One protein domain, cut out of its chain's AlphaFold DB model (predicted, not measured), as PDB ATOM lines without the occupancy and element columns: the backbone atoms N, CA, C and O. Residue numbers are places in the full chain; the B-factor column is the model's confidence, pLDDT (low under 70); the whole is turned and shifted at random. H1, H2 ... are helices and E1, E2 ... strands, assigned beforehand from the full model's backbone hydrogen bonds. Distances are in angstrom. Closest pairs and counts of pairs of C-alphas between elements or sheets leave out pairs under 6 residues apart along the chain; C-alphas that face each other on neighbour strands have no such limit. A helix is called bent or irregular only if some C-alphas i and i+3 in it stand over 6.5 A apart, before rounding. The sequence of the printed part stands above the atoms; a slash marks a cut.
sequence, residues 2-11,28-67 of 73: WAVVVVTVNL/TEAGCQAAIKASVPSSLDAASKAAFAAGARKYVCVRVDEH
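AT A GLANCE: This is residues 2 to 11 and 28 to 67 of the 73 residues of an uncharacterized protein of Rhizomicrobium sp. SCGC AG-212-E05 (UniProt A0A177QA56). Picture a narrow ribbon of two antiparallel strands, E1 and E2, with the longer helix H1 over one of its faces and the short helix H2 near the end where E2 begins. No named element covers the ribbon's other face, and E1 runs on with residues 9 and 10 beyond residue 8, which faces the first residue of E2. The printed part has 50 residues, with two named strands and two named helices in the order E1, H1, H2, E2, and its class is mixed, helices and strands. The whole is only just loose, close to compact, with a radius of gyration of the C-alphas of 11.9 A, and its outline is flat, 34 by 28 by 13 A.

IN THESE COORDINATES: Start at C-alpha 2, at (-21.216, -57.038, -8.966); from there strand E1 runs through residues 2 to 10, 25.1 A from first to last C-alpha. After the cut, find C-alpha 29 at (-21.528, -57.787, -2.785), where helix H1 begins; it takes residues 29 to 43 and is 20.5 A long. H1 is irregular: C-alphas 38 and 41 are 7.1 A apart. Next comes helix H2, residues 46 to 53, 10.6 A long. Strand E2, residues 57 to 63, is 19.1 A long and ends at C-alpha 63, at (-25.499, -56.030, -9.237).

HOW THE PARTS SIT: Begin with the sheet, where E1 and E2 are antiparallel neighbours at 144 degrees between their directions. Look at N 3 and O 62, 2.9 A apart, and at N 58 and O 7, 3.0 A apart; both pairs are within hydrogen-bond range. Now look from E2 to H1: their closest C-alphas are those of Cys 32 and Cys 61, 6.0 A apart. From E1 to H1 the closest C-alphas are those of Trp 2 and Glu 29, at 6.2 A. H2 comes nearest to E2 with the C-alphas of Ala 51 and Arg 57, 5.3 A apart, while E1 and H2 are apart. H1 and H2 are close but not clearly touching, their closest C-alphas being those of Pro 41 and Lys 49 at 7.1 A; they run opposite ways at a steep tilt of 43 degrees. In H2 every O i to N i+4 pair is within hydrogen-bond range, and in H1 9 of 11 are.

THE WHOLE: The two C-alphas farthest apart are those of Ala 46 and His 67, 36.7 A. Residues 12 to 27 are cut out between E1 and H1, and C-alphas 11 and 28 are 32.9 A apart across the cut. The links H1 to H2 and H2 to E2 are tight. The mean pLDDT of the printed part is 84.6, and residues 66 to 67 are under 70.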
ATOM      1  N   TRP A   2     -21.137 -58.379  -9.583       88.88
ATOM      2  CA  TRP A   2     -21.216 -57.038  -8.966       88.88
ATOM      3  C   TRP A   2     -20.165 -56.095  -9.558       88.88
ATOM      4  O   TRP A   2     -19.050 -56.526  -9.836       88.88
ATOM      5  N   ALA A   3     -20.493 -54.819  -9.730       88.75
ATOM      6  CA  ALA A   3     -19.575 -53.796 -10.220       88.75
ATOM      7  C   ALA A   3     -19.613 -52.564  -9.316       88.75
ATOM      8  O   ALA A   3     -20.649 -52.235  -8.733       88.75
ATOM      9  N   VAL A   4     -18.479 -51.874  -9.217       88.81
ATOM     10  CA  VAL A   4     -18.414 -50.577  -8.545       88.81
ATOM     11  C   VAL A   4     -18.879 -49.511  -9.527       88.81
ATOM     12  O   VAL A   4     -18.364 -49.411 -10.639       88.81
ATOM     13  N   VAL A   5     -19.832 -48.692  -9.104       89.69
ATOM     14  CA  VAL A   5     -20.336 -47.552  -9.867       89.69
ATOM     15  C   VAL A   5     -20.098 -46.292  -9.054       89.69
ATOM     16  O   VAL A   5     -20.373 -46.257  -7.854       89.69
ATOM     17  N   VAL A   6     -19.583 -45.253  -9.706       89.56
ATOM     18  CA  VAL A   6     -19.565 -43.910  -9.136       89.56
ATOM     19  C   VAL A   6     -20.831 -43.179  -9.554       89.56
ATOM     20  O   VAL A   6     -21.183 -43.159 -10.731       89.56
ATOM     21  N   VAL A   7     -21.513 -42.590  -8.576       89.62
ATOM     22  CA  VAL A   7     -22.721 -41.797  -8.777       89.62
ATOM     23  C   VAL A   7     -22.454 -40.371  -8.324       89.62
ATOM     24  O   VAL A   7     -21.973 -40.125  -7.214       89.62
ATOM     25  N   THR A   8     -22.793 -39.434  -9.196       89.19
ATOM     26  CA  THR A   8     -22.779 -37.995  -8.932       89.19
ATOM     27  C   THR A   8     -24.086 -37.400  -9.423       89.19
ATOM     28  O   THR A   8     -24.606 -37.834 -10.447       89.19
ATOM     29  N   VAL A   9     -24.609 -36.391  -8.734       85.62
ATOM     30  CA  VAL A   9     -25.777 -35.641  -9.207       85.62
ATOM     31  C   VAL A   9     -25.333 -34.228  -9.519       85.62
ATOM     32  O   VAL A   9     -24.794 -33.539  -8.657       85.62
ATOM     33  N   ASN A  10     -25.552 -33.804 -10.759       81.50
ATOM     34  CA  ASN A  10     -25.395 -32.417 -11.151       81.50
ATOM     35  C   ASN A  10     -26.787 -31.794 -11.288       81.50
ATOM     36  O   ASN A  10     -27.667 -32.390 -11.906       81.50
ATOM     37  N   LEU A  11     -26.987 -30.603 -10.727       82.25
ATOM     38  CA  LEU A  11     -28.291 -29.937 -10.717       82.25
ATOM     39  C   LEU A  11     -28.874 -29.742 -12.128       82.25
ATOM     40  O   LEU A  11     -30.082 -29.844 -12.304       82.25
ATOM     41  N   THR A  28     -19.193 -61.367  -5.173       90.81
ATOM     42  CA  THR A  28     -20.046 -61.092  -4.009       90.81
ATOM     43  C   THR A  28     -20.166 -59.595  -3.749       90.81
ATOM     44  O   THR A  28     -19.241 -58.827  -4.027       90.81
ATOM     45  N   GLU A  29     -21.295 -59.181  -3.170       89.25
ATOM     46  CA  GLU A  29     -21.528 -57.787  -2.785       89.25
ATOM     47  C   GLU A  29     -20.501 -57.317  -1.751       89.25
ATOM     48  O   GLU A  29     -19.883 -56.267  -1.912       89.25
ATOM     49  N   ALA A  30     -20.253 -58.139  -0.728       90.31
ATOM     50  CA  ALA A  30     -19.276 -57.847   0.315       90.31
ATOM     51  C   ALA A  30     -17.859 -57.647  -0.253       90.31
ATOM     52  O   ALA A  30     -17.153 -56.735   0.174       90.31
ATOM     53  N   GLY A  31     -17.461 -58.445  -1.252       88.44
ATOM     54  CA  GLY A  31     -16.173 -58.286  -1.933       88.44
ATOM     55  C   GLY A  31     -16.072 -56.961  -2.688       88.44
ATOM     56  O   GLY A  31     -15.059 -56.272  -2.596       88.44
ATOM     57  N   CYS A  32     -17.151 -56.554  -3.359       89.94
ATOM     58  CA  CYS A  32     -17.230 -55.246  -4.003       89.94
ATOM     59  C   CYS A  32     -17.138 -54.097  -2.979       89.94
ATOM     60  O   CYS A  32     -16.377 -53.145  -3.170       89.94
ATOM     61  N   GLN A  33     -17.862 -54.187  -1.858       89.75
ATOM     62  CA  GLN A  33     -17.837 -53.149  -0.822       89.75
ATOM     63  C   GLN A  33     -16.456 -53.037  -0.162       89.75
ATOM     64  O   GLN A  33     -15.997 -51.931   0.136       89.75
ATOM     65  N   ALA A  34     -15.772 -54.166   0.044       89.00
ATOM     66  CA  ALA A  34     -14.403 -54.187   0.546       89.00
ATOM     67  C   ALA A  34     -13.438 -53.480  -0.419       89.00
ATOM     68  O   ALA A  34     -12.621 -52.674   0.022       89.00
ATOM     69  N   ALA A  35     -13.585 -53.700  -1.729       85.31
ATOM     70  CA  ALA A  35     -12.774 -53.024  -2.739       85.31
ATOM     71  C   ALA A  35     -13.004 -51.504  -2.769       85.31
ATOM     72  O   ALA A  35     -12.045 -50.743  -2.890       85.31
ATOM     73  N   ILE A  36     -14.249 -51.041  -2.587       86.19
ATOM     74  CA  ILE A  36     -14.538 -49.606  -2.437       86.19
ATOM     75  C   ILE A  36     -13.771 -49.036  -1.243       86.19
ATOM     76  O   ILE A  36     -13.055 -48.048  -1.388       86.19
ATOM     77  N   LYS A  37     -13.881 -49.673  -0.072       84.50
ATOM     78  CA  LYS A  37     -13.223 -49.205   1.158       84.50
ATOM     79  C   LYS A  37     -11.697 -49.200   1.044       84.50
ATOM     80  O   LYS A  37     -11.065 -48.293   1.573       84.50
ATOM     81  N   ALA A  38     -11.123 -50.185   0.357       81.94
ATOM     82  CA  ALA A  38      -9.678 -50.319   0.203       81.94
ATOM     83  C   ALA A  38      -9.086 -49.336  -0.822       81.94
ATOM     84  O   ALA A  38      -8.021 -48.768  -0.582       81.94
ATOM     85  N   SER A  39      -9.767 -49.127  -1.953       75.69
ATOM     86  CA  SER A  39      -9.156 -48.483  -3.125       75.69
ATOM     87  C   SER A  39      -9.644 -47.063  -3.386       75.69
ATOM     88  O   SER A  39      -8.889 -46.247  -3.912       75.69
ATOM     89  N   VAL A  40     -10.891 -46.733  -3.041       76.00
ATOM     90  CA  VAL A  40     -11.460 -45.412  -3.344       76.00
ATOM     91  C   VAL A  40     -10.779 -44.292  -2.551       76.00
ATOM     92  O   VAL A  40     -10.387 -43.310  -3.165       76.00
ATOM     93  N   PRO A  41     -10.544 -44.380  -1.232       70.56
ATOM     94  CA  PRO A  41      -9.959 -43.258  -0.494       70.56
ATOM     95  C   PRO A  41      -8.544 -42.897  -0.967       70.56
ATOM     96  O   PRO A  41      -8.138 -41.741  -0.900       70.56
ATOM     97  N   SER A  42      -7.785 -43.877  -1.449       72.25
ATOM     98  CA  SER A  42      -6.381 -43.747  -1.842       72.25
ATOM     99  C   SER A  42      -6.200 -43.394  -3.322       72.25
ATOM    100  O   SER A  42      -5.288 -42.634  -3.639       72.25
ATOM    101  N   SER A  43      -7.088 -43.861  -4.207       74.12
ATOM    102  CA  SER A  43      -6.945 -43.713  -5.670       74.12
ATOM    103  C   SER A  43      -7.571 -42.442  -6.256       74.12
ATOM    104  O   SER A  43      -7.545 -42.248  -7.468       74.12
ATOM    105  N   LEU A  44      -8.169 -41.584  -5.424       80.38
ATOM    106  CA  LEU A  44      -8.794 -40.340  -5.873       80.38
ATOM    107  C   LEU A  44      -7.811 -39.170  -5.880       80.38
ATOM    108  O   LEU A  44      -7.077 -38.942  -4.912       80.38
ATOM    109  N   ASP A  45      -7.873 -38.378  -6.948       83.44
ATOM    110  CA  ASP A  45      -7.278 -37.047  -7.000       83.44
ATOM    111  C   ASP A  45      -7.930 -36.099  -5.973       83.44
ATOM    112  O   ASP A  45      -8.987 -36.384  -5.398       83.44
ATOM    113  N   ALA A  46      -7.287 -34.959  -5.714       84.06
ATOM    114  CA  ALA A  46      -7.697 -34.035  -4.656       84.06
ATOM    115  C   ALA A  46      -9.143 -33.520  -4.813       84.06
ATOM    116  O   ALA A  46      -9.877 -33.447  -3.825       84.06
ATOM    117  N   ALA A  47      -9.581 -33.220  -6.040       83.38
ATOM    118  CA  ALA A  47     -10.937 -32.739  -6.306       83.38
ATOM    119  C   ALA A  47     -11.972 -33.853  -6.087       83.38
ATOM    120  O   ALA A  47     -12.995 -33.660  -5.426       83.38
ATOM    121  N   SER A  48     -11.665 -35.054  -6.572       83.31
ATOM    122  CA  SER A  48     -12.474 -36.251  -6.377       83.31
ATOM    123  C   SER A  48     -12.624 -36.642  -4.900       83.31
ATOM    124  O   SER A  48     -13.710 -37.051  -4.483       83.31
ATOM    125  N   LYS A  49     -11.563 -36.484  -4.093       84.25
ATOM    126  CA  LYS A  49     -11.591 -36.696  -2.634       84.25
ATOM    127  C   LYS A  49     -12.507 -35.707  -1.929       84.25
ATOM    128  O   LYS A  49     -13.319 -36.125  -1.107       84.25
ATOM    129  N   ALA A  50     -12.410 -34.422  -2.266       85.69
ATOM    130  CA  ALA A  50     -13.274 -33.391  -1.693       85.69
ATOM    131  C   ALA A  50     -14.754 -33.649  -2.019       85.69
ATOM    132  O   ALA A  50     -15.600 -33.595  -1.129       85.69
ATOM    133  N   ALA A  51     -15.066 -34.023  -3.265       84.94
ATOM    134  CA  ALA A  51     -16.429 -34.371  -3.668       84.94
ATOM    135  C   ALA A  51     -16.964 -35.617  -2.939       84.94
ATOM    136  O   ALA A  51     -18.144 -35.667  -2.587       84.94
ATOM    137  N   PHE A  52     -16.109 -36.615  -2.693       85.62
ATOM    138  CA  PHE A  52     -16.472 -37.794  -1.906       85.62
ATOM    139  C   PHE A  52     -16.738 -37.437  -0.436       85.62
ATOM    140  O   PHE A  52     -17.775 -37.813   0.106       85.62
ATOM    141  N   ALA A  53     -15.854 -36.653   0.188       85.44
ATOM    142  CA  ALA A  53     -16.004 -36.204   1.574       85.44
ATOM    143  C   ALA A  53     -17.250 -35.324   1.785       85.44
ATOM    144  O   ALA A  53     -17.927 -35.449   2.800       85.44
ATOM    145  N   ALA A  54     -17.593 -34.483   0.805       87.75
ATOM    146  CA  ALA A  54     -18.801 -33.657   0.818       87.75
ATOM    147  C   ALA A  54     -20.095 -34.441   0.505       87.75
ATOM    148  O   ALA A  54     -21.179 -33.863   0.487       87.75
ATOM    149  N   GLY A  55     -20.003 -35.741   0.196       84.69
ATOM    150  CA  GLY A  55     -21.148 -36.573  -0.186       84.69
ATOM    151  C   GLY A  55     -21.695 -36.313  -1.596       84.69
ATOM    152  O   GLY A  55     -22.653 -36.971  -2.001       84.69
ATOM    153  N   ALA A  56     -21.076 -35.407  -2.360       86.12
ATOM    154  CA  ALA A  56     -21.427 -35.087  -3.747       86.12
ATOM    155  C   ALA A  56     -21.032 -36.197  -4.739       86.12
ATOM    156  O   ALA A  56     -21.535 -36.254  -5.864       86.12
ATOM    157  N   ARG A  57     -20.139 -37.099  -4.320       88.50
ATOM    158  CA  ARG A  57     -19.743 -38.294  -5.058       88.50
ATOM    159  C   ARG A  57     -19.871 -39.522  -4.168       88.50
ATOM    160  O   ARG A  57     -19.305 -39.557  -3.080       88.50
ATOM    161  N   LYS A  58     -20.557 -40.559  -4.649       89.81
ATOM    162  CA  LYS A  58     -20.679 -41.846  -3.952       89.81
ATOM    163  C   LYS A  58     -20.202 -42.995  -4.821       89.81
ATOM    164  O   LYS A  58     -20.417 -42.996  -6.026       89.81
ATOM    165  N   TYR A  59     -19.593 -43.984  -4.180       89.56
ATOM    166  CA  TYR A  59     -19.231 -45.255  -4.791       89.56
ATOM    167  C   TYR A  59     -20.153 -46.319  -4.227       89.56
ATOM    168  O   TYR A  59     -20.284 -46.441  -3.008       89.56
ATOM    169  N   VAL A  60     -20.813 -47.055  -5.109       90.50
ATOM    170  CA  VAL A  60     -21.810 -48.057  -4.741       90.50
ATOM    171  C   VAL A  60     -21.548 -49.351  -5.489       90.50
ATOM    172  O   VAL A  60     -21.053 -49.347  -6.615       90.50
ATOM    173  N   CYS A  61     -21.882 -50.463  -4.846       91.19
ATOM    174  CA  CYS A  61     -21.874 -51.770  -5.479       91.19
ATOM    175  C   CYS A  61     -23.228 -52.015  -6.118       91.19
ATOM    176  O   CYS A  61     -24.250 -51.993  -5.437       91.19
ATOM    177  N   VAL A  62     -23.226 -52.247  -7.423       90.62
ATOM    178  CA  VAL A  62     -24.436 -52.530  -8.191       90.62
ATOM    179  C   VAL A  62     -24.330 -53.941  -8.743       90.62
ATOM    180  O   VAL A  62     -23.275 -54.351  -9.237       90.62
ATOM    181  N   ARG A  63     -25.420 -54.701  -8.640       89.00
ATOM    182  CA  ARG A  63     -25.499 -56.030  -9.237       89.00
ATOM    183  C   ARG A  63     -25.508 -55.876 -10.757       89.00
ATOM    184  O   ARG A  63     -26.348 -55.178 -11.311       89.00
ATOM    185  N   VAL A  64     -24.550 -56.517 -11.413       85.44
ATOM    186  CA  VAL A  64     -24.489 -56.634 -12.868       85.44
ATOM    187  C   VAL A  64     -25.546 -57.640 -13.283       85.44
ATOM    188  O   VAL A  64     -25.450 -58.818 -12.913       85.44
ATOM    189  N   ASP A  65     -26.532 -57.148 -14.021       81.19
ATOM    190  CA  ASP A  65     -27.471 -57.969 -14.766       81.19
ATOM    191  C   ASP A  65     -26.855 -58.321 -16.124       81.19
ATOM    192  O   ASP A  65     -26.424 -57.447 -16.875       81.19
ATOM    193  N   GLU A  66     -26.750 -59.616 -16.402       65.19
ATOM    194  CA  GLU A  66     -26.018 -60.161 -17.553       65.19
ATOM    195  C   GLU A  66     -26.845 -60.080 -18.847       65.19
ATOM    196  O   GLU A  66     -26.322 -60.310 -19.935       65.19
ATOM    197  N   HIS A  67     -28.122 -59.701 -18.735       61.06
ATOM    198  CA  HIS A  67     -29.076 -59.648 -19.836       61.06
ATOM    199  C   HIS A  67     -29.453 -58.223 -20.252       61.06
ATOM    200  O   HIS A  67     -30.213 -58.058 -21.204       61.06
TER     201      HIS A  67